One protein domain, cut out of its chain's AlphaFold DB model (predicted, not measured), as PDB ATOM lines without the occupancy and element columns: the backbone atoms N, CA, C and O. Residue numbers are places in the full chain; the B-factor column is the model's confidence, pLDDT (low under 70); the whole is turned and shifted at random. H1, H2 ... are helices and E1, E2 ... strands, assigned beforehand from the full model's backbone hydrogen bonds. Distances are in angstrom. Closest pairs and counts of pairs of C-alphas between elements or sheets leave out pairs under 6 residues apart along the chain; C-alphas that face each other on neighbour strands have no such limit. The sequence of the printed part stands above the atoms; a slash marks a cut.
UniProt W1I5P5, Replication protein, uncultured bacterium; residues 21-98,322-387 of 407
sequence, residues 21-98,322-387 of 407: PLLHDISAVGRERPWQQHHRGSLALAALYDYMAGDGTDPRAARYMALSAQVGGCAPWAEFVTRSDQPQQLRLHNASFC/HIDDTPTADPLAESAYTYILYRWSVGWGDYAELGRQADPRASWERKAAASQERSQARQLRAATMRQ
ATOM      1  N   PRO A  21     151.778 212.459 193.311       91.94
ATOM      2  CA  PRO A  21     152.002 213.327 194.460       91.94
ATOM      3  C   PRO A  21     151.091 212.923 195.623       91.94
ATOM      4  O   PRO A  21     149.889 212.722 195.438       91.94
ATOM      5  N   LEU A  22     151.659 212.782 196.818       94.38
ATOM      6  CA  LEU A  22     150.895 212.481 198.027       94.38
ATOM      7  C   LEU A  22     150.468 213.780 198.722       94.38
ATOM      8  O   LEU A  22     151.074 214.834 198.526       94.38
ATOM      9  N   LEU A  23     149.403 213.715 199.518       94.38
ATOM     10  CA  LEU A  23     148.915 214.857 200.288       94.38
ATOM     11  C   LEU A  23     149.961 215.292 201.316       94.38
ATOM     12  O   LEU A  23     150.299 214.526 202.212       94.38
ATOM     13  N   HIS A  24     150.424 216.537 201.218       92.44
ATOM     14  CA  HIS A  24     151.310 217.169 202.197       92.44
ATOM     15  C   HIS A  24     150.657 218.470 202.684       92.44
ATOM     16  O   HIS A  24     150.897 219.551 202.149       92.44
ATOM     17  N   ASP A  25     149.769 218.346 203.673       91.19
ATOM     18  CA  ASP A  25     149.038 219.462 204.289       91.19
ATOM     19  C   ASP A  25     149.811 219.977 205.512       91.19
ATOM     20  O   ASP A  25     149.805 219.354 206.577       91.19
ATOM     21  N   ILE A  26     150.512 221.103 205.358       89.31
ATOM     22  CA  ILE A  26     151.344 221.696 206.410       89.31
ATOM     23  C   ILE A  26     150.588 222.839 207.093       89.31
ATOM     24  O   ILE A  26     150.155 223.803 206.468       89.31
ATOM     25  N   SER A  27     150.451 222.750 208.415       83.31
ATOM     26  CA  SER A  27     149.854 223.814 209.229       83.31
ATOM     27  C   SER A  27     150.707 225.088 209.245       83.31
ATOM     28  O   SER A  27     151.915 225.043 209.025       83.31
ATOM     29  N   ALA A  28     150.110 226.218 209.635       76.75
ATOM     30  CA  ALA A  28     150.812 227.502 209.770       76.75
ATOM     31  C   ALA A  28     152.046 227.462 210.702       76.75
ATOM     32  O   ALA A  28     152.937 228.294 210.583       76.75
ATOM     33  N   VAL A  29     152.118 226.483 211.614       75.00
ATOM     34  CA  VAL A  29     153.257 226.266 212.527       75.00
ATOM     35  C   VAL A  29     154.289 225.262 211.986       75.00
ATOM     36  O   VAL A  29     155.124 224.768 212.740       75.00
ATOM     37  N   GLY A  30     154.208 224.903 210.701       82.69
ATOM     38  CA  GLY A  30     155.166 224.028 210.019       82.69
ATOM     39  C   GLY A  30     155.013 222.534 210.319       82.69
ATOM     40  O   GLY A  30     155.876 221.746 209.948       82.69
ATOM     41  N   ARG A  31     153.939 222.119 211.004       87.00
ATOM     42  CA  ARG A  31     153.667 220.699 211.287       87.00
ATOM     43  C   ARG A  31     152.738 220.102 210.246       87.00
ATOM     44  O   ARG A  31     151.695 220.696 209.965       87.00
ATOM     45  N   GLU A  32     153.079 218.915 209.766       91.81
ATOM     46  CA  GLU A  32     152.217 218.122 208.896       91.81
ATOM     47  C   GLU A  32     150.935 217.701 209.624       91.81
ATOM     48  O   GLU A  32     150.954 217.247 210.775       91.81
ATOM     49  N   ARG A  33     149.796 217.905 208.961       92.75
ATOM     50  CA  ARG A  33     148.486 217.518 209.468       92.75
ATOM     51  C   ARG A  33     148.292 216.008 209.259       92.75
ATOM     52  O   ARG A  33     148.408 215.530 208.134       92.75
ATOM     53  N   PRO A  34     147.946 215.247 210.313       95.00
ATOM     54  CA  PRO A  34     147.994 213.779 210.321       95.00
ATOM     55  C   PRO A  34     146.803 213.095 209.609       95.00
ATOM     56  O   PRO A  34     146.174 212.187 210.160       95.00
ATOM     57  N   TRP A  35     146.486 213.501 208.375       96.00
ATOM     58  CA  TRP A  35     145.411 212.921 207.554       96.00
ATOM     59  C   TRP A  35     145.553 211.405 207.407       96.00
ATOM     60  O   TRP A  35     144.620 210.661 207.714       96.00
ATOM     61  N   GLN A  36     146.741 210.945 207.009       95.88
ATOM     62  CA  GLN A  36     147.039 209.526 206.822       95.88
ATOM     63  C   GLN A  36     146.798 208.719 208.106       95.88
ATOM     64  O   GLN A  36     146.101 207.703 208.092       95.88
ATOM     65  N   GLN A  37     147.339 209.186 209.235       95.38
ATOM     66  CA  GLN A  37     147.218 208.514 210.530       95.38
ATOM     67  C   GLN A  37     145.751 208.354 210.947       95.38
ATOM     68  O   GLN A  37     145.329 207.271 211.360       95.38
ATOM     69  N   HIS A  38     144.959 209.422 210.848       96.50
ATOM     70  CA  HIS A  38     143.560 209.391 211.256       96.50
ATOM     71  C   HIS A  38     142.683 208.577 210.294       96.50
ATOM     72  O   HIS A  38     141.747 207.908 210.751       96.50
ATOM     73  N   HIS A  39     143.001 208.563 208.993       96.75
ATOM     74  CA  HIS A  39     142.296 207.734 208.017       96.75
ATOM     75  C   HIS A  39     142.558 206.253 208.289       96.75
ATOM     76  O   HIS A  39     141.609 205.485 208.446       96.75
ATOM     77  N   ARG A  40     143.825 205.863 208.496       96.12
ATOM     78  CA  ARG A  40     144.194 204.498 208.917       96.12
ATOM     79  C   ARG A  40     143.487 204.085 210.203       96.12
ATOM     80  O   ARG A  40     142.942 202.989 210.271       96.12
ATOM     81  N   GLY A  41     143.429 204.970 211.199       96.44
ATOM     82  CA  GLY A  41     142.679 204.715 212.429       96.44
ATOM     83  C   GLY A  41     141.176 204.511 212.191       96.44
ATOM     84  O   GLY A  41     140.545 203.720 212.885       96.44
ATOM     85  N   SER A  42     140.595 205.193 211.203       97.06
ATOM     86  CA  SER A  42     139.186 205.008 210.826       97.06
ATOM     87  C   SER A  42     138.961 203.667 210.136       97.06
ATOM     88  O   SER A  42     138.021 202.968 210.495       97.06
ATOM     89  N   LEU A  43     139.859 203.254 209.238       96.56
ATOM     90  CA  LEU A  43     139.819 201.919 208.631       96.56
ATOM     91  C   LEU A  43     139.990 200.807 209.679       96.56
ATOM     92  O   LEU A  43     139.246 199.833 209.658       96.56
ATOM     93  N   ALA A  44     140.904 200.980 210.639       96.62
ATOM     94  CA  ALA A  44     141.086 200.040 211.745       96.62
ATOM     95  C   ALA A  44     139.827 199.931 212.621       96.62
ATOM     96  O   ALA A  44     139.410 198.833 212.980       96.62
ATOM     97  N   LEU A  45     139.179 201.060 212.929       97.62
ATOM     98  CA  LEU A  45     137.908 201.062 213.649       97.62
ATOM     99  C   LEU A  45     136.789 200.375 212.849       97.62
ATOM    100  O   LEU A  45     135.997 199.640 213.431       97.62
ATOM    101  N   ALA A  46     136.714 200.604 211.536       97.12
ATOM    102  CA  ALA A  46     135.734 199.947 210.675       97.12
ATOM    103  C   ALA A  46     135.923 198.421 210.677       97.12
ATOM    104  O   ALA A  46     134.961 197.691 210.895       97.12
ATOM    105  N   ALA A  47     137.167 197.947 210.552       96.25
ATOM    106  CA  ALA A  47     137.496 196.527 210.648       96.25
ATOM    107  C   ALA A  47     137.113 195.924 212.012       96.25
ATOM    108  O   ALA A  47     136.632 194.798 212.075       96.25
ATOM    109  N   LEU A  48     137.263 196.676 213.109       96.81
ATOM    110  CA  LEU A  48     136.829 196.225 214.434       96.81
ATOM    111  C   LEU A  48     135.304 196.153 214.559       96.81
ATOM    112  O   LEU A  48     134.800 195.230 215.188       96.81
ATOM    113  N   TYR A  49     134.556 197.070 213.946       97.00
ATOM    114  CA  TYR A  49     133.101 196.933 213.880       97.00
ATOM    115  C   TYR A  49     132.668 195.727 213.042       97.00
ATOM    116  O   TYR A  49     131.715 195.053 213.413       97.00
ATOM    117  N   ASP A  50     133.367 195.435 211.946       95.25
ATOM    118  CA  ASP A  50     133.126 194.228 211.151       95.25
ATOM    119  C   ASP A  50     133.392 192.958 211.979       95.25
ATOM    120  O   ASP A  50     132.529 192.091 212.089       95.25
ATOM    121  N   TYR A  51     134.521 192.919 212.696       94.56
ATOM    122  CA  TYR A  51     134.838 191.858 213.656       94.56
ATOM    123  C   TYR A  51     133.747 191.683 214.724       94.56
ATOM    124  O   TYR A  51     133.315 190.567 214.996       94.56
ATOM    125  N   MET A  52     133.260 192.785 215.303       94.69
ATOM    126  CA  MET A  52     132.192 192.777 216.309       94.69
ATOM    127  C   MET A  52     130.831 192.343 215.755       94.69
ATOM    128  O   MET A  52     129.985 191.891 216.525       94.69
ATOM    129  N   ALA A  53     130.582 192.511 214.455       94.12
ATOM    130  CA  ALA A  53     129.373 191.995 213.826       94.12
ATOM    131  C   ALA A  53     129.394 190.461 213.720       94.12
ATOM    132  O   ALA A  53     128.331 189.836 213.768       94.12
ATOM    133  N   GLY A  54     130.590 189.871 213.629       90.31
ATOM    134  CA  GLY A  54     130.796 188.428 213.610       90.31
ATOM    135  C   GLY A  54     130.010 187.739 212.493       90.31
ATOM    136  O   GLY A  54     129.904 188.239 211.376       90.31
ATOM    137  N   ASP A  55     129.423 186.589 212.812       85.56
ATOM    138  CA  ASP A  55     128.569 185.805 211.911       85.56
ATOM    139  C   ASP A  55     127.104 186.292 211.860       85.56
ATOM    140  O   ASP A  55     126.265 185.671 211.208       85.56
ATOM    141  N   GLY A  56     126.784 187.401 212.537       81.81
ATOM    142  CA  GLY A  56     125.428 187.943 212.616       81.81
ATOM    143  C   GLY A  56     124.575 187.403 213.770       81.81
ATOM    144  O   GLY A  56     123.390 187.728 213.834       81.81
ATOM    145  N   THR A  57     125.142 186.608 214.685       83.38
ATOM    146  CA  THR A  57     124.410 186.063 215.845       83.38
ATOM    147  C   THR A  57     124.208 187.060 216.995       83.38
ATOM    148  O   THR A  57     123.223 186.938 217.726       83.38
ATOM    149  N   ASP A  58     125.078 188.070 217.163       85.19
ATOM    150  CA  ASP A  58     124.855 189.155 218.138       85.19
ATOM    151  C   ASP A  58     123.649 190.002 217.676       85.19
ATOM    152  O   ASP A  58     123.650 190.499 216.545       85.19
ATOM    153  N   PRO A  59     122.637 190.260 218.528       89.56
ATOM    154  CA  PRO A  59     121.516 191.149 218.196       89.56
ATOM    155  C   PRO A  59     121.932 192.554 217.723       89.56
ATOM    156  O   PRO A  59     121.155 193.262 217.081       89.56
ATOM    157  N   ARG A  60     123.156 192.986 218.046       91.12
ATOM    158  CA  ARG A  60     123.761 194.262 217.648       91.12
ATOM    159  C   ARG A  60     124.566 194.172 216.350       91.12
ATOM    160  O   ARG A  60     125.021 195.215 215.881       91.12
ATOM    161  N   ALA A  61     124.717 192.997 215.738       93.00
ATOM    162  CA  ALA A  61     125.540 192.801 214.544       93.00
ATOM    163  C   ALA A  61     125.163 193.756 213.404       93.00
ATOM    164  O   ALA A  61     126.030 194.424 212.846       93.00
ATOM    165  N   ALA A  62     123.865 193.931 213.133       94.06
ATOM    166  CA  ALA A  62     123.387 194.870 212.115       94.06
ATOM    167  C   ALA A  62     123.836 196.322 212.380       94.06
ATOM    168  O   ALA A  62     124.197 197.052 211.455       94.06
ATOM    169  N   ARG A  63     123.866 196.746 213.653       94.31
ATOM    170  CA  ARG A  63     124.363 198.072 214.045       94.31
ATOM    171  C   ARG A  63     125.868 198.184 213.817       94.31
ATOM    172  O   ARG A  63     126.317 199.225 213.340       94.31
ATOM    173  N   TYR A  64     126.639 197.152 214.147       95.50
ATOM    174  CA  TYR A  64     128.082 197.158 213.917       95.50
ATOM    175  C   TYR A  64     128.427 197.120 212.423       95.50
ATOM    176  O   TYR A  64     129.252 197.920 211.994       95.50
ATOM    177  N   MET A  65     127.717 196.345 211.596       95.56
ATOM    178  CA  MET A  65     127.871 196.389 210.133       95.56
ATOM    179  C   MET A  65     127.586 197.787 209.566       95.56
ATOM    180  O   MET A  65     128.361 198.304 208.760       95.56
ATOM    181  N   ALA A  66     126.515 198.445 210.025       95.44
ATOM    182  CA  ALA A  66     126.199 199.811 209.607       95.44
ATOM    183  C   ALA A  66     127.298 200.810 210.012       95.44
ATOM    184  O   ALA A  66     127.691 201.659 209.210       95.44
ATOM    185  N   LEU A  67     127.831 200.692 211.234       96.25
ATOM    186  CA  LEU A  67     128.944 201.517 211.710       96.25
ATOM    187  C   LEU A  67     130.243 201.243 210.941       96.25
ATOM    188  O   LEU A  67     130.956 202.193 210.626       96.25
ATOM    189  N   SER A  68     130.532 199.983 210.606       97.06
ATOM    190  CA  SER A  68     131.671 199.596 209.770       97.06
ATOM    191  C   SER A  68     131.599 200.284 208.407       97.06
ATOM    192  O   SER A  68     132.507 201.036 208.052       97.06
ATOM    193  N   ALA A  69     130.473 200.150 207.697       95.75
ATOM    194  CA  ALA A  69     130.266 200.796 206.401       95.75
ATOM    195  C   ALA A  69     130.352 202.332 206.494       95.75
ATOM    196  O   ALA A  69     131.012 202.979 205.679       95.75
ATOM    197  N   GLN A  70     129.734 202.922 207.523       95.62
ATOM    198  CA  GLN A  70     129.763 204.362 207.772       95.62
ATOM    199  C   GLN A  70     131.190 204.876 208.012       95.62
ATOM    200  O   GLN A  70     131.596 205.873 207.413       95.62
ATOM    201  N   VAL A  71     131.956 204.228 208.893       97.19
ATOM    202  CA  VAL A  71     133.311 204.666 209.262       97.19
ATOM    203  C   VAL A  71     134.327 204.343 208.168       97.19
ATOM    204  O   VAL A  71     135.191 205.176 207.897       97.19
ATOM    205  N   GLY A  72     134.205 203.192 207.504       95.06
ATOM    206  CA  GLY A  72     135.055 202.804 206.377       95.06
ATOM    207  C   GLY A  72     134.901 203.739 205.173       95.06
ATOM    208  O   GLY A  72     135.860 203.978 204.447       95.06
ATOM    209  N   GLY A  73     133.722 204.345 205.010       92.56
ATOM    210  CA  GLY A  73     133.458 205.398 204.027       92.56
ATOM    211  C   GLY A  73     133.839 206.815 204.478       92.56
ATOM    212  O   GLY A  73     133.413 207.779 203.843       92.56
ATOM    213  N   CYS A  74     134.581 206.986 205.578       95.75
ATOM    214  CA  CYS A  74     134.949 208.307 206.085       95.75
ATOM    215  C   CYS A  74     136.173 208.881 205.364       95.75
ATOM    216  O   CYS A  74     137.233 208.269 205.327       95.75
ATOM    217  N   ALA A  75     136.043 210.112 204.872       94.56
ATOM    218  CA  ALA A  75     137.078 210.872 204.175       94.56
ATOM    219  C   ALA A  75     137.806 210.076 203.073       94.56
ATOM    220  O   ALA A  75     139.030 210.124 203.017       94.56
ATOM    221  N   PRO A  76     137.115 209.351 202.170       92.06
ATOM    222  CA  PRO A  76     137.782 208.602 201.102       92.06
ATOM    223  C   PRO A  76     138.494 209.532 200.111       92.06
ATOM    224  O   PRO A  76     139.365 209.096 199.363       92.06
ATOM    225  N   TRP A  77     138.133 210.813 200.114       93.00
ATOM    226  CA  TRP A  77     138.758 211.892 199.369       93.00
ATOM    227  C   TRP A  77     138.731 213.185 200.194       93.00
ATOM    228  O   TRP A  77     137.928 213.322 201.123       93.00
ATOM    229  N   ALA A  78     139.611 214.112 199.836       91.94
ATOM    230  CA  ALA A  78     139.675 215.466 200.360       91.94
ATOM    231  C   ALA A  78     140.088 216.414 199.225       91.94
ATOM    232  O   ALA A  78     141.069 216.171 198.523       91.94
ATOM    233  N   GLU A  79     139.310 217.467 199.026       89.81
ATOM    234  CA  GLU A  79     139.588 218.532 198.074       89.81
ATOM    235  C   GLU A  79     140.127 219.744 198.825       89.81
ATOM    236  O   GLU A  79     139.538 220.198 199.810       89.81
ATOM    237  N   PHE A  80     141.243 220.273 198.346       90.25
ATOM    238  CA  PHE A  80     141.892 221.448 198.903       90.25
ATOM    239  C   PHE A  80     141.900 222.572 197.884       90.25
ATOM    240  O   PHE A  80     141.908 222.324 196.681       90.25
ATOM    241  N   VAL A  81     141.969 223.802 198.372       86.19
ATOM    242  CA  VAL A  81     142.320 224.970 197.574       86.19
ATOM    243  C   VAL A  81     143.701 225.463 197.972       86.19
ATOM    244  O   VAL A  81     144.065 225.462 199.148       86.19
ATOM    245  N   THR A  82     144.463 225.898 196.977       85.62
ATOM    246  CA  THR A  82     145.744 226.580 197.154       85.62
ATOM    247  C   THR A  82     145.783 227.821 196.285       85.62
ATOM    248  O   THR A  82     145.209 227.837 195.193       85.62
ATOM    249  N   ARG A  83     146.479 228.860 196.739       79.12
ATOM    250  CA  ARG A  83     146.747 230.025 195.892       79.12
ATOM    251  C   ARG A  83     147.943 229.766 194.987       79.12
ATOM    252  O   ARG A  83     148.851 229.024 195.363       79.12
ATOM    253  N   SER A  84     147.960 230.398 193.818       74.06
ATOM    254  CA  SER A  84     149.078 230.312 192.871       74.06
ATOM    255  C   SER A  84     150.386 230.887 193.426       74.06
ATOM    256  O   SER A  84     151.451 230.344 193.150       74.06
ATOM    257  N   ASP A  85     150.315 231.943 194.243       75.00
ATOM    258  CA  ASP A  85     151.464 232.575 194.905       75.00
ATOM    259  C   ASP A  85     151.949 231.816 196.151       75.00
ATOM    260  O   ASP A  85     153.059 232.051 196.624       75.00
ATOM    261  N   GLN A  86     151.143 230.890 196.678       75.56
ATOM    262  CA  GLN A  86     151.466 230.080 197.856       75.56
ATOM    263  C   GLN A  86     151.041 228.615 197.649       75.56
ATOM    264  O   GLN A  86     150.180 228.119 198.373       75.56
ATOM    265  N   PRO A  87     151.649 227.891 196.688       74.88
ATOM    266  CA  PRO A  87     151.203 226.559 196.252       74.88
ATOM    267  C   PRO A  87     151.322 225.458 197.320       74.88
ATOM    268  O   PRO A  87     150.810 224.357 197.128       74.88
ATOM    269  N   GLN A  88     152.031 225.734 198.419       78.56
ATOM    270  CA  GLN A  88     152.211 224.822 199.552       78.56
ATOM    271  C   GLN A  88     151.185 225.047 200.675       78.56
ATOM    272  O   GLN A  88     151.108 224.240 201.598       78.56
ATOM    273  N   GLN A  89     150.406 226.136 200.628       82.50
ATOM    274  CA  GLN A  89     149.386 226.422 201.634       82.50
ATOM    275  C   GLN A  89     148.046 225.839 201.200       82.50
ATOM    276  O   GLN A  89     147.305 226.433 200.415       82.50
ATOM    277  N   LEU A  90     147.741 224.661 201.738       88.00
ATOM    278  CA  LEU A  90     146.485 223.973 201.485       88.00
ATOM    279  C   LEU A  90     145.420 224.413 202.493       88.00
ATOM    280  O   LEU A  90     145.610 224.347 203.707       88.00
ATOM    281  N   ARG A  91     144.252 224.803 201.986       86.06
ATOM    282  CA  ARG A  91     143.030 224.961 202.781       86.06
ATOM    283  C   ARG A  91     142.048 223.883 202.364       86.06
ATOM    284  O   ARG A  91     141.811 223.696 201.174       86.06
ATOM    285  N   LEU A  92     141.493 223.154 203.326       88.50
ATOM    286  CA  LEU A  92     140.503 222.129 203.014       88.50
ATOM    287  C   LEU A  92     139.226 222.806 202.506       88.50
ATOM    288  O   LEU A  92     138.615 223.574 203.237       88.50
ATOM    289  N   HIS A  93     138.829 222.492 201.277       84.06
ATOM    290  CA  HIS A  93     137.627 223.028 200.646       84.06
ATOM    291  C   HIS A  93     136.441 222.073 200.768       84.06
ATOM    292  O   HIS A  93     135.309 222.505 200.953       84.06
ATOM    293  N   ASN A  94     136.679 220.764 200.658       83.12
ATOM    294  CA  ASN A  94     135.604 219.784 200.738       83.12
ATOM    295  C   ASN A  94     136.127 218.403 201.152       83.12
ATOM    296  O   ASN A  94     137.212 217.991 200.754       83.12
ATOM    297  N   ALA A  95     135.350 217.667 201.940       89.00
ATOM    298  CA  ALA A  95     135.608 216.273 202.287       89.00
ATOM    299  C   ALA A  95     134.334 215.627 202.843       89.00
ATOM    300  O   ALA A  95     133.485 216.293 203.437       89.00
ATOM    301  N   SER A  96     134.220 214.305 202.715       85.62
ATOM    302  CA  SER A  96     133.128 213.552 203.344       85.62
ATOM    303  C   SER A  96     133.533 213.067 204.737       85.62
ATOM    304  O   SER A  96     134.529 212.366 204.875       85.62
ATOM    305  N   PHE A  97     132.757 213.376 205.777       92.81
ATOM    306  CA  PHE A  97     133.011 212.896 207.141       92.81
ATOM    307  C   PHE A  97     131.826 212.089 207.667       92.81
ATOM    308  O   PHE A  97     130.690 212.555 207.652       92.81
ATOM    309  N   CYS A  98     132.090 210.892 208.196       93.94
ATOM    310  CA  CYS A  98     131.036 209.976 208.634       93.94
ATOM    311  C   CYS A  98     130.314 210.415 209.919       93.94
ATOM    312  O   CYS A  98     129.231 209.922 210.220       93.94
ATOM    313  N   HIS A 322     134.873 223.565 207.099       79.25
ATOM    314  CA  HIS A 322     135.147 224.986 207.348       79.25
ATOM    315  C   HIS A 322     135.218 225.280 208.854       79.25
ATOM    316  O   HIS A 322     134.260 225.730 209.478       79.25
ATOM    317  N   ILE A 323     136.346 224.931 209.471       75.50
ATOM    318  CA  ILE A 323     136.509 224.968 210.935       75.50
ATOM    319  C   ILE A 323     137.215 226.229 211.450       75.50
ATOM    320  O   ILE A 323     137.055 226.580 212.617       75.50
ATOM    321  N   ASP A 324     138.001 226.883 210.599       61.09
ATOM    322  CA  ASP A 324     138.854 228.037 210.895       61.09
ATOM    323  C   ASP A 324     138.704 229.173 209.869       61.09
ATOM    324  O   ASP A 324     139.326 230.226 210.020       61.09
ATOM    325  N   ASP A 325     137.840 229.002 208.868       57.47
ATOM    326  CA  ASP A 325     137.654 229.993 207.819       57.47
ATOM    327  C   ASP A 325     136.783 231.155 208.298       57.47
ATOM    328  O   ASP A 325     135.633 230.986 208.702       57.47
ATOM    329  N   THR A 326     137.330 232.365 208.186       47.50
ATOM    330  CA  THR A 326     136.509 233.555 207.952       47.50
ATOM    331  C   THR A 326     136.388 233.661 206.435       47.50
ATOM    332  O   THR A 326     137.393 233.980 205.794       47.50
ATOM    333  N   PRO A 327     135.235 233.338 205.822       42.78
ATOM    334  CA  PRO A 327     135.091 233.455 204.379       42.78
ATOM    335  C   PRO A 327     135.385 234.901 203.980       42.78
ATOM    336  O   PRO A 327     134.771 235.825 204.519       42.78
ATOM    337  N   THR A 328     136.324 235.119 203.058       41.59
ATOM    338  CA  THR A 328     136.430 236.441 202.440       41.59
ATOM    339  C   THR A 328     135.241 236.605 201.502       41.59
ATOM    340  O   THR A 328     134.963 235.746 200.669       41.59
ATOM    341  N   ALA A 329     134.501 237.699 201.665       41.50
ATOM    342  CA  ALA A 329     133.394 238.038 200.778       41.50
ATOM    343  C   ALA A 329     133.876 238.647 199.447       41.50
ATOM    344  O   ALA A 329     133.042 238.989 198.615       41.50
ATOM    345  N   ASP A 330     135.193 238.811 199.258       48.41
ATOM    346  CA  ASP A 330     135.795 239.391 198.058       48.41
ATOM    347  C   ASP A 330     135.913 238.340 196.930       48.41
ATOM    348  O   ASP A 330     136.753 237.436 197.012       48.41
ATOM    349  N   PRO A 331     135.124 238.458 195.844       50.97
ATOM    350  CA  PRO A 331     135.164 237.521 194.723       50.97
ATOM    351  C   PRO A 331     136.506 237.526 193.976       50.97
ATOM    352  O   PRO A 331     136.882 236.514 193.387       50.97
ATOM    353  N   LEU A 332     137.249 238.639 193.999       51.66
ATOM    354  CA  LEU A 332     138.549 238.754 193.336       51.66
ATOM    355  C   LEU A 332     139.617 237.961 194.098       51.66
ATOM    356  O   LEU A 332     140.382 237.220 193.479       51.66
ATOM    357  N   ALA A 333     139.612 238.046 195.432       52.03
ATOM    358  CA  ALA A 333     140.468 237.241 196.306       52.03
ATOM    359  C   ALA A 333     140.182 235.730 196.194       52.03
ATOM    360  O   ALA A 333     141.078 234.916 196.421       52.03
ATOM    361  N   GLU A 334     138.957 235.355 195.808       50.50
ATOM    362  CA  GLU A 334     138.544 233.963 195.602       50.50
ATOM    363  C   GLU A 334     138.778 233.427 194.179       50.50
ATOM    364  O   GLU A 334     138.823 232.217 193.974       50.50
ATOM    365  N   SER A 335     139.027 234.301 193.203       54.50
ATOM    366  CA  SER A 335     139.228 233.925 191.794       54.50
ATOM    367  C   SER A 335     140.601 233.306 191.460       54.50
ATOM    368  O   SER A 335     140.816 232.849 190.338       54.50
ATOM    369  N   ALA A 336     141.535 233.257 192.420       62.44
ATOM    370  CA  ALA A 336     142.926 232.832 192.208       62.44
ATOM    371  C   ALA A 336     143.282 231.458 192.821       62.44
ATOM    372  O   ALA A 336     144.466 231.141 192.985       62.44
ATOM    373  N   TYR A 337     142.287 230.637 193.172       73.50
ATOM    374  CA  TYR A 337     142.528 229.313 193.751       73.50
ATOM    375  C   TYR A 337     142.636 228.205 192.698       73.50
ATOM    376  O   TYR A 337     141.865 228.121 191.740       73.50
ATOM    377  N   THR A 338     143.585 227.299 192.924       81.69
ATOM    378  CA  THR A 338     143.638 225.978 192.296       81.69
ATOM    379  C   THR A 338     143.068 224.958 193.268       81.69
ATOM    380  O   THR A 338     143.501 224.887 194.416       81.69
ATOM    381  N   TYR A 339     142.120 224.159 192.796       86.31
ATOM    382  CA  TYR A 339     141.497 223.080 193.544       86.31
ATOM    383  C   TYR A 339     142.252 221.791 193.249       86.31
ATOM    384  O   TYR A 339     142.541 221.488 192.091       86.31
ATOM    385  N   ILE A 340     142.584 221.042 194.290       90.75
ATOM    386  CA  ILE A 340     143.371 219.815 194.212       90.75
ATOM    387  C   ILE A 340     142.566 218.709 194.879       90.75
ATOM    388  O   ILE A 340     142.255 218.797 196.069       90.75
ATOM    389  N   LEU A 341     142.230 217.666 194.121       91.44
ATOM    390  CA  LEU A 341     141.521 216.504 194.639       91.44
ATOM    391  C   LEU A 341     142.523 215.423 195.032       91.44
ATOM    392  O   LEU A 341     143.235 214.891 194.180       91.44
ATOM    393  N   TYR A 342     142.502 215.035 196.301       94.44
ATOM    394  CA  TYR A 342     143.221 213.875 196.803       94.44
ATOM    395  C   TYR A 342     142.247 212.750 197.146       94.44
ATOM    396  O   TYR A 342     141.170 212.988 197.696       94.44
ATOM    397  N   ARG A 343     142.633 211.502 196.872       94.12
ATOM    398  CA  ARG A 343     141.861 210.306 197.227       94.12
ATOM    399  C   ARG A 343     142.735 209.302 197.952       94.12
ATOM    400  O   ARG A 343     143.883 209.090 197.576       94.12
ATOM    401  N   TRP A 344     142.167 208.655 198.963       94.56
ATOM    402  CA  TRP A 344     142.819 207.547 199.638       94.56
ATOM    403  C   TRP A 344     143.159 206.432 198.640       94.56
ATOM    404  O   TRP A 344     142.274 205.884 197.974       94.56
ATOM    405  N   SER A 345     144.441 206.097 198.551       93.62
ATOM    406  CA  SER A 345     144.962 204.977 197.782       93.62
ATOM    407  C   SER A 345     145.385 203.868 198.733       93.62
ATOM    408  O   SER A 345     146.306 204.032 199.531       93.62
ATOM    409  N   VAL A 346     144.739 202.706 198.612       88.75
ATOM    410  CA  VAL A 346     145.080 201.518 199.407       88.75
ATOM    411  C   VAL A 346     146.513 201.063 199.129       88.75
ATOM    412  O   VAL A 346     147.223 200.720 200.068       88.75
ATOM    413  N   GLY A 347     146.962 201.119 197.868       89.00
ATOM    414  CA  GLY A 347     148.305 200.680 197.476       89.00
ATOM    415  C   GLY A 347     149.427 201.514 198.098       89.00
ATOM    416  O   GLY A 347     150.440 200.963 198.511       89.00
ATOM    417  N   TRP A 348     149.225 202.830 198.224       89.69
ATOM    418  CA  TRP A 348     150.190 203.732 198.869       89.69
ATOM    419  C   TRP A 348     149.957 203.876 200.377       89.69
ATOM    420  O   TRP A 348     150.811 204.385 201.100       89.69
ATOM    421  N   GLY A 349     148.788 203.450 200.863       92.44
ATOM    422  CA  GLY A 349     148.352 203.676 202.235       92.44
ATOM    423  C   GLY A 349     148.312 205.161 202.596       92.44
ATOM    424  O   GLY A 349     148.631 205.491 203.742       92.44
ATOM    425  N   ASP A 350     147.994 206.027 201.629       95.44
ATOM    426  CA  ASP A 350     147.939 207.485 201.766       95.44
ATOM    427  C   ASP A 350     147.005 208.133 200.727       95.44
ATOM    428  O   ASP A 350     146.521 207.479 199.802       95.44
ATOM    429  N   TYR A 351     146.752 209.431 200.873       95.31
ATOM    430  CA  TYR A 351     146.017 210.257 199.928       95.31
ATOM    431  C   TYR A 351     146.893 210.623 198.727       95.31
ATOM    432  O   TYR A 351     147.824 211.416 198.845       95.31
ATOM    433  N   ALA A 352     146.564 210.074 197.560       95.31
ATOM    434  CA  ALA A 352     147.210 210.387 196.292       95.31
ATOM    435  C   ALA A 352     146.427 211.470 195.537       95.31
ATOM    436  O   ALA A 352     145.192 211.449 195.503       95.31
ATOM    437  N   GLU A 353     147.146 212.406 194.926       94.12
ATOM    438  CA  GLU A 353     146.578 213.427 194.053       94.12
ATOM    439  C   GLU A 353     145.940 212.764 192.825       94.12
ATOM    440  O   GLU A 353     146.576 211.980 192.121       94.12
ATOM    441  N   LEU A 354     144.666 213.072 192.576       89.38
ATOM    442  CA  LEU A 354     143.931 212.619 191.393       89.38
ATOM    443  C   LEU A 354     143.881 213.674 190.292       89.38
ATOM    444  O   LEU A 354     143.719 213.329 189.123       89.38
ATOM    445  N   GLY A 355     143.973 214.952 190.651       85.44
ATOM    446  CA  GLY A 355     143.982 216.025 189.671       85.44
ATOM    447  C   GLY A 355     143.858 217.412 190.281       85.44
ATOM    448  O   GLY A 355     143.468 217.582 191.440       85.44
ATOM    449  N   ARG A 356     144.167 218.405 189.444       86.75
ATOM    450  CA  ARG A 356     144.046 219.832 189.739       86.75
ATOM    451  C   ARG A 356     143.081 220.478 188.763       86.75
ATOM    452  O   ARG A 356     143.119 220.189 187.569       86.75
ATOM    453  N   GLN A 357     142.251 221.380 189.262       77.88
ATOM    454  CA  GLN A 357     141.366 222.201 188.445       77.88
ATOM    455  C   GLN A 357     141.448 223.660 188.898       77.88
ATOM    456  O   GLN A 357     141.503 223.946 190.092       77.88
ATOM    457  N   ALA A 358     141.471 224.597 187.948       66.94
ATOM    458  CA  ALA A 358     141.236 226.008 188.257       66.94
ATOM    459  C   ALA A 358     139.800 226.192 188.782       66.94
ATOM    460  O   ALA A 358     138.952 225.335 188.522       66.94
ATOM    461  N   ASP A 359     139.543 227.285 189.506       59.66
ATOM    462  CA  ASP A 359     138.290 227.520 190.231       59.66
ATOM    463  C   ASP A 359     137.018 227.032 189.493       59.66
ATOM    464  O   ASP A 359     136.600 227.620 188.484       59.66
ATOM    465  N   PRO A 360     136.368 225.949 189.971       51.75
ATOM    466  CA  PRO A 360     135.215 225.377 189.310       51.75
ATOM    467  C   PRO A 360     133.963 226.247 189.461       51.75
ATOM    468  O   PRO A 360     132.968 225.896 188.823       51.75
ATOM    469  N   ARG A 361     133.977 227.372 190.207       54.16
ATOM    470  CA  ARG A 361     132.856 228.342 190.250       54.16
ATOM    471  C   ARG A 361     132.512 228.910 188.897       54.16
ATOM    472  O   ARG A 361     131.350 228.853 188.502       54.16
ATOM    473  N   ALA A 362     133.525 229.225 188.093       46.84
ATOM    474  CA  ALA A 362     133.303 229.563 186.698       46.84
ATOM    475  C   ALA A 362     132.524 228.452 185.961       46.84
ATOM    476  O   ALA A 362     131.752 228.736 185.056       46.84
ATOM    477  N   SER A 363     132.680 227.170 186.309       47.28
ATOM    478  CA  SER A 363     131.970 226.053 185.664       47.28
ATOM    479  C   SER A 363     130.605 225.722 186.288       47.28
ATOM    480  O   SER A 363     129.686 225.361 185.550       47.28
ATOM    481  N   TRP A 364     130.439 225.838 187.613       42.22
ATOM    482  CA  TRP A 364     129.184 225.505 188.288       42.22
ATOM    483  C   TRP A 364     128.184 226.649 188.221       42.22
ATOM    484  O   TRP A 364     127.013 226.362 188.010       42.22
ATOM    485  N   GLU A 365     128.616 227.913 188.283       48.12
ATOM    486  CA  GLU A 365     127.740 229.072 188.071       48.12
ATOM    487  C   GLU A 365     127.208 229.056 186.641       48.12
ATOM    488  O   GLU A 365     126.008 229.192 186.436       48.12
ATOM    489  N   ARG A 366     128.054 228.734 185.649       46.47
ATOM    490  CA  ARG A 366     127.611 228.512 184.261       46.47
ATOM    491  C   ARG A 366     126.636 227.337 184.137       46.47
ATOM    492  O   ARG A 366     125.657 227.435 183.402       46.47
ATOM    493  N   LYS A 367     126.848 226.227 184.855       42.03
ATOM    494  CA  LYS A 367     125.925 225.071 184.846       42.03
ATOM    495  C   LYS A 367     124.606 225.362 185.577       42.03
ATOM    496  O   LYS A 367     123.560 224.910 185.109       42.03
ATOM    497  N   ALA A 368     124.646 226.111 186.678       43.78
ATOM    498  CA  ALA A 368     123.495 226.530 187.474       43.78
ATOM    499  C   ALA A 368     122.668 227.592 186.738       43.78
ATOM    500  O   ALA A 368     121.459 227.411 186.607       43.78
ATOM    501  N   ALA A 369     123.318 228.604 186.156       49.66
ATOM    502  CA  ALA A 369     122.706 229.598 185.275       49.66
ATOM    503  C   ALA A 369     122.069 228.927 184.053       49.66
ATOM    504  O   ALA A 369     120.881 229.104 183.812       49.66
ATOM    505  N   ALA A 370     122.785 228.027 183.367       47.06
ATOM    506  CA  ALA A 370     122.214 227.273 182.251       47.06
ATOM    507  C   ALA A 370     121.039 226.369 182.685       47.06
ATOM    508  O   ALA A 370     120.142 226.082 181.894       47.06
ATOM    509  N   SER A 371     121.016 225.889 183.934       42.50
ATOM    510  CA  SER A 371     119.889 225.125 184.483       42.50
ATOM    511  C   SER A 371     118.683 226.016 184.802       42.50
ATOM    512  O   SER A 371     117.550 225.650 184.480       42.50
ATOM    513  N   GLN A 372     118.917 227.201 185.372       49.41
ATOM    514  CA  GLN A 372     117.889 228.214 185.610       49.41
ATOM    515  C   GLN A 372     117.301 228.746 184.301       49.41
ATOM    516  O   GLN A 372     116.081 228.769 184.174       49.41
ATOM    517  N   GLU A 373     118.124 229.056 183.297       59.56
ATOM    518  CA  GLU A 373     117.677 229.458 181.957       59.56
ATOM    519  C   GLU A 373     116.816 228.373 181.300       59.56
ATOM    520  O   GLU A 373     115.743 228.661 180.768       59.56
ATOM    521  N   ARG A 374     117.213 227.093 181.398       63.78
ATOM    522  CA  ARG A 374     116.390 225.969 180.913       63.78
ATOM    523  C   ARG A 374     115.053 225.861 181.651       63.78
ATOM    524  O   ARG A 374     114.045 225.525 181.027       63.78
ATOM    525  N   SER A 375     115.030 226.130 182.955       50.78
ATOM    526  CA  SER A 375     113.805 226.126 183.766       50.78
ATOM    527  C   SER A 375     112.875 227.289 183.393       50.78
ATOM    528  O   SER A 375     111.694 227.072 183.120       50.78
ATOM    529  N   GLN A 376     113.418 228.502 183.263       66.25
ATOM    530  CA  GLN A 376     112.683 229.697 182.843       66.25
ATOM    531  C   GLN A 376     112.140 229.552 181.416       66.25
ATOM    532  O   GLN A 376     110.965 229.822 181.177       66.25
ATOM    533  N   ALA A 377     112.932 229.020 180.480       67.31
ATOM    534  CA  ALA A 377     112.482 228.742 179.117       67.31
ATOM    535  C   ALA A 377     111.335 227.713 179.073       67.31
ATOM    536  O   ALA A 377     110.412 227.846 178.266       67.31
ATOM    537  N   ARG A 378     111.348 226.698 179.952       65.31
ATOM    538  CA  ARG A 378     110.233 225.744 180.095       65.31
ATOM    539  C   ARG A 378     108.977 226.413 180.651       65.31
ATOM    540  O   ARG A 378     107.890 226.159 180.137       65.31
ATOM    541  N   GLN A 379     109.119 227.277 181.654       65.88
ATOM    542  CA  GLN A 379     107.999 228.019 182.237       65.88
ATOM    543  C   GLN A 379     107.375 228.995 181.232       65.88
ATOM    544  O   GLN A 379     106.152 229.001 181.091       65.88
ATOM    545  N   LEU A 380     108.190 229.732 180.470       75.88
ATOM    546  CA  LEU A 380     107.707 230.614 179.405       75.88
ATOM    547  C   LEU A 380     106.943 229.832 178.334       75.88
ATOM    548  O   LEU A 380     105.821 230.194 178.003       75.88
ATOM    549  N   ARG A 381     107.492 228.710 177.847       74.81
ATOM    550  CA  ARG A 381     106.799 227.854 176.865       74.81
ATOM    551  C   ARG A 381     105.461 227.336 177.396       74.81
ATOM    552  O   ARG A 381     104.476 227.326 176.660       74.81
ATOM    553  N   ALA A 382     105.405 226.937 178.668       63.09
ATOM    554  CA  ALA A 382     104.169 226.493 179.306       63.09
ATOM    555  C   ALA A 382     103.147 227.633 179.482       63.09
ATOM    556  O   ALA A 382     101.943 227.388 179.386       63.09
ATOM    557  N   ALA A 383     103.599 228.865 179.728       68.25
ATOM    558  CA  ALA A 383     102.741 230.047 179.781       68.25
ATOM    559  C   ALA A 383     102.192 230.404 178.388       68.25
ATOM    560  O   ALA A 383     100.986 230.573 178.237       68.25
ATOM    561  N   THR A 384     103.037 230.396 177.351       82.06
ATOM    562  CA  THR A 384     102.619 230.638 175.960       82.06
ATOM    563  C   THR A 384     101.616 229.589 175.471       82.06
ATOM    564  O   THR A 384     100.651 229.934 174.794       82.06
ATOM    565  N   MET A 385     101.790 228.310 175.831       70.25
ATOM    566  CA  MET A 385     100.807 227.272 175.489       70.25
ATOM    567  C   MET A 385      99.464 227.477 176.197       70.25
ATOM    568  O   MET A 385      98.423 227.289 175.572       70.25
ATOM    569  N   ARG A 386      99.466 227.907 177.467       71.31
ATOM    570  CA  ARG A 386      98.230 228.239 178.194       71.31
ATOM    571  C   ARG A 386      97.504 229.437 177.588       71.31
ATOM    572  O   ARG A 386      96.290 229.380 177.440       71.31
ATOM    573  N   GLN A 387      98.239 230.474 177.190       77.75
ATOM    574  CA  GLN A 387      97.662 231.634 176.514       77.75
ATOM    575  C   GLN A 387      97.001 231.239 175.186       77.75
ATOM    576  O   GLN A 387      95.835 231.552 174.972       77.75
TER     577      GLN A 387
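This is residues 21 to 98 and 322 to 387 of the 407 residues of the protein "Replication protein" of uncultured bacterium (UniProt W1I5P5). A helical hairpin, H1 and H2, and a long helix, H4, reach away from a small, strongly twisted wall of four strands as the two arms of an open V; residues 363 to 387, in H4, stick out free. The printed part has 144 residues, with four named helices and four named strands in the order H1, H2, E1, E2, H3, E3, E4, H4, of mixed class. The antiparallel sheet runs E2, E1, E3, E4. The whole is only just loose, close to extended, with a radius of gyration of the C-alphas of 21.7 A and spans of 66 by 49 by 29 A.

Residues 21 to 34 hold no named element. H1, residues 35 to 53, is 27.1 A long and begins with C-alpha 35 at (145.411, 212.921, 207.554). H2, residues 61 to 72, is 16.0 A long. E1 is residues 77 to 83; E2, residues 86 to 95, bends by 63 degrees at residue 89. After the cut come H3, residues 331 to 334, E3, residues 337 to 345, 24.8 A, and E4, residues 350 to 358, 23.9 A. H4, residues 361 to 387, 37.9 A, ends with C-alpha 387 at (97.662, 231.634, 176.514).

H1 and H2 touch as a hairpin, at a shallow tilt of 14 degrees, opposite ways; their closest C-alphas, of Ala 53 and Ala 61, are 4.0 A apart. H1 only grazes the sheet, with residues 35 to 40. Within hydrogen-bond range are N 81 and O 91, 2.8 A, in the hairpin E1 and E2; N 80 and O 340, 2.9 A, between E1 and E3; and N 341 and O 355, 3.0 A, in the hairpin E3 and E4. H2, H3 and H4 are not on the sheet. Every O i to N i+4 pair is within range in H1 and H2, and 22 of 23 in H4; H3 is too short for one.

The C-alphas farthest apart, of Gly 30 and Gln 387, are 67.0 A apart. Residues 99 to 321 are not printed; C-alphas 98 and 322 are 15.6 A apart across the cut. Of the links printed whole, none is long. Mean pLDDT of the printed part is 80.0; residues 324 to 336, 358 to 379 and 382 to 383 are under 70.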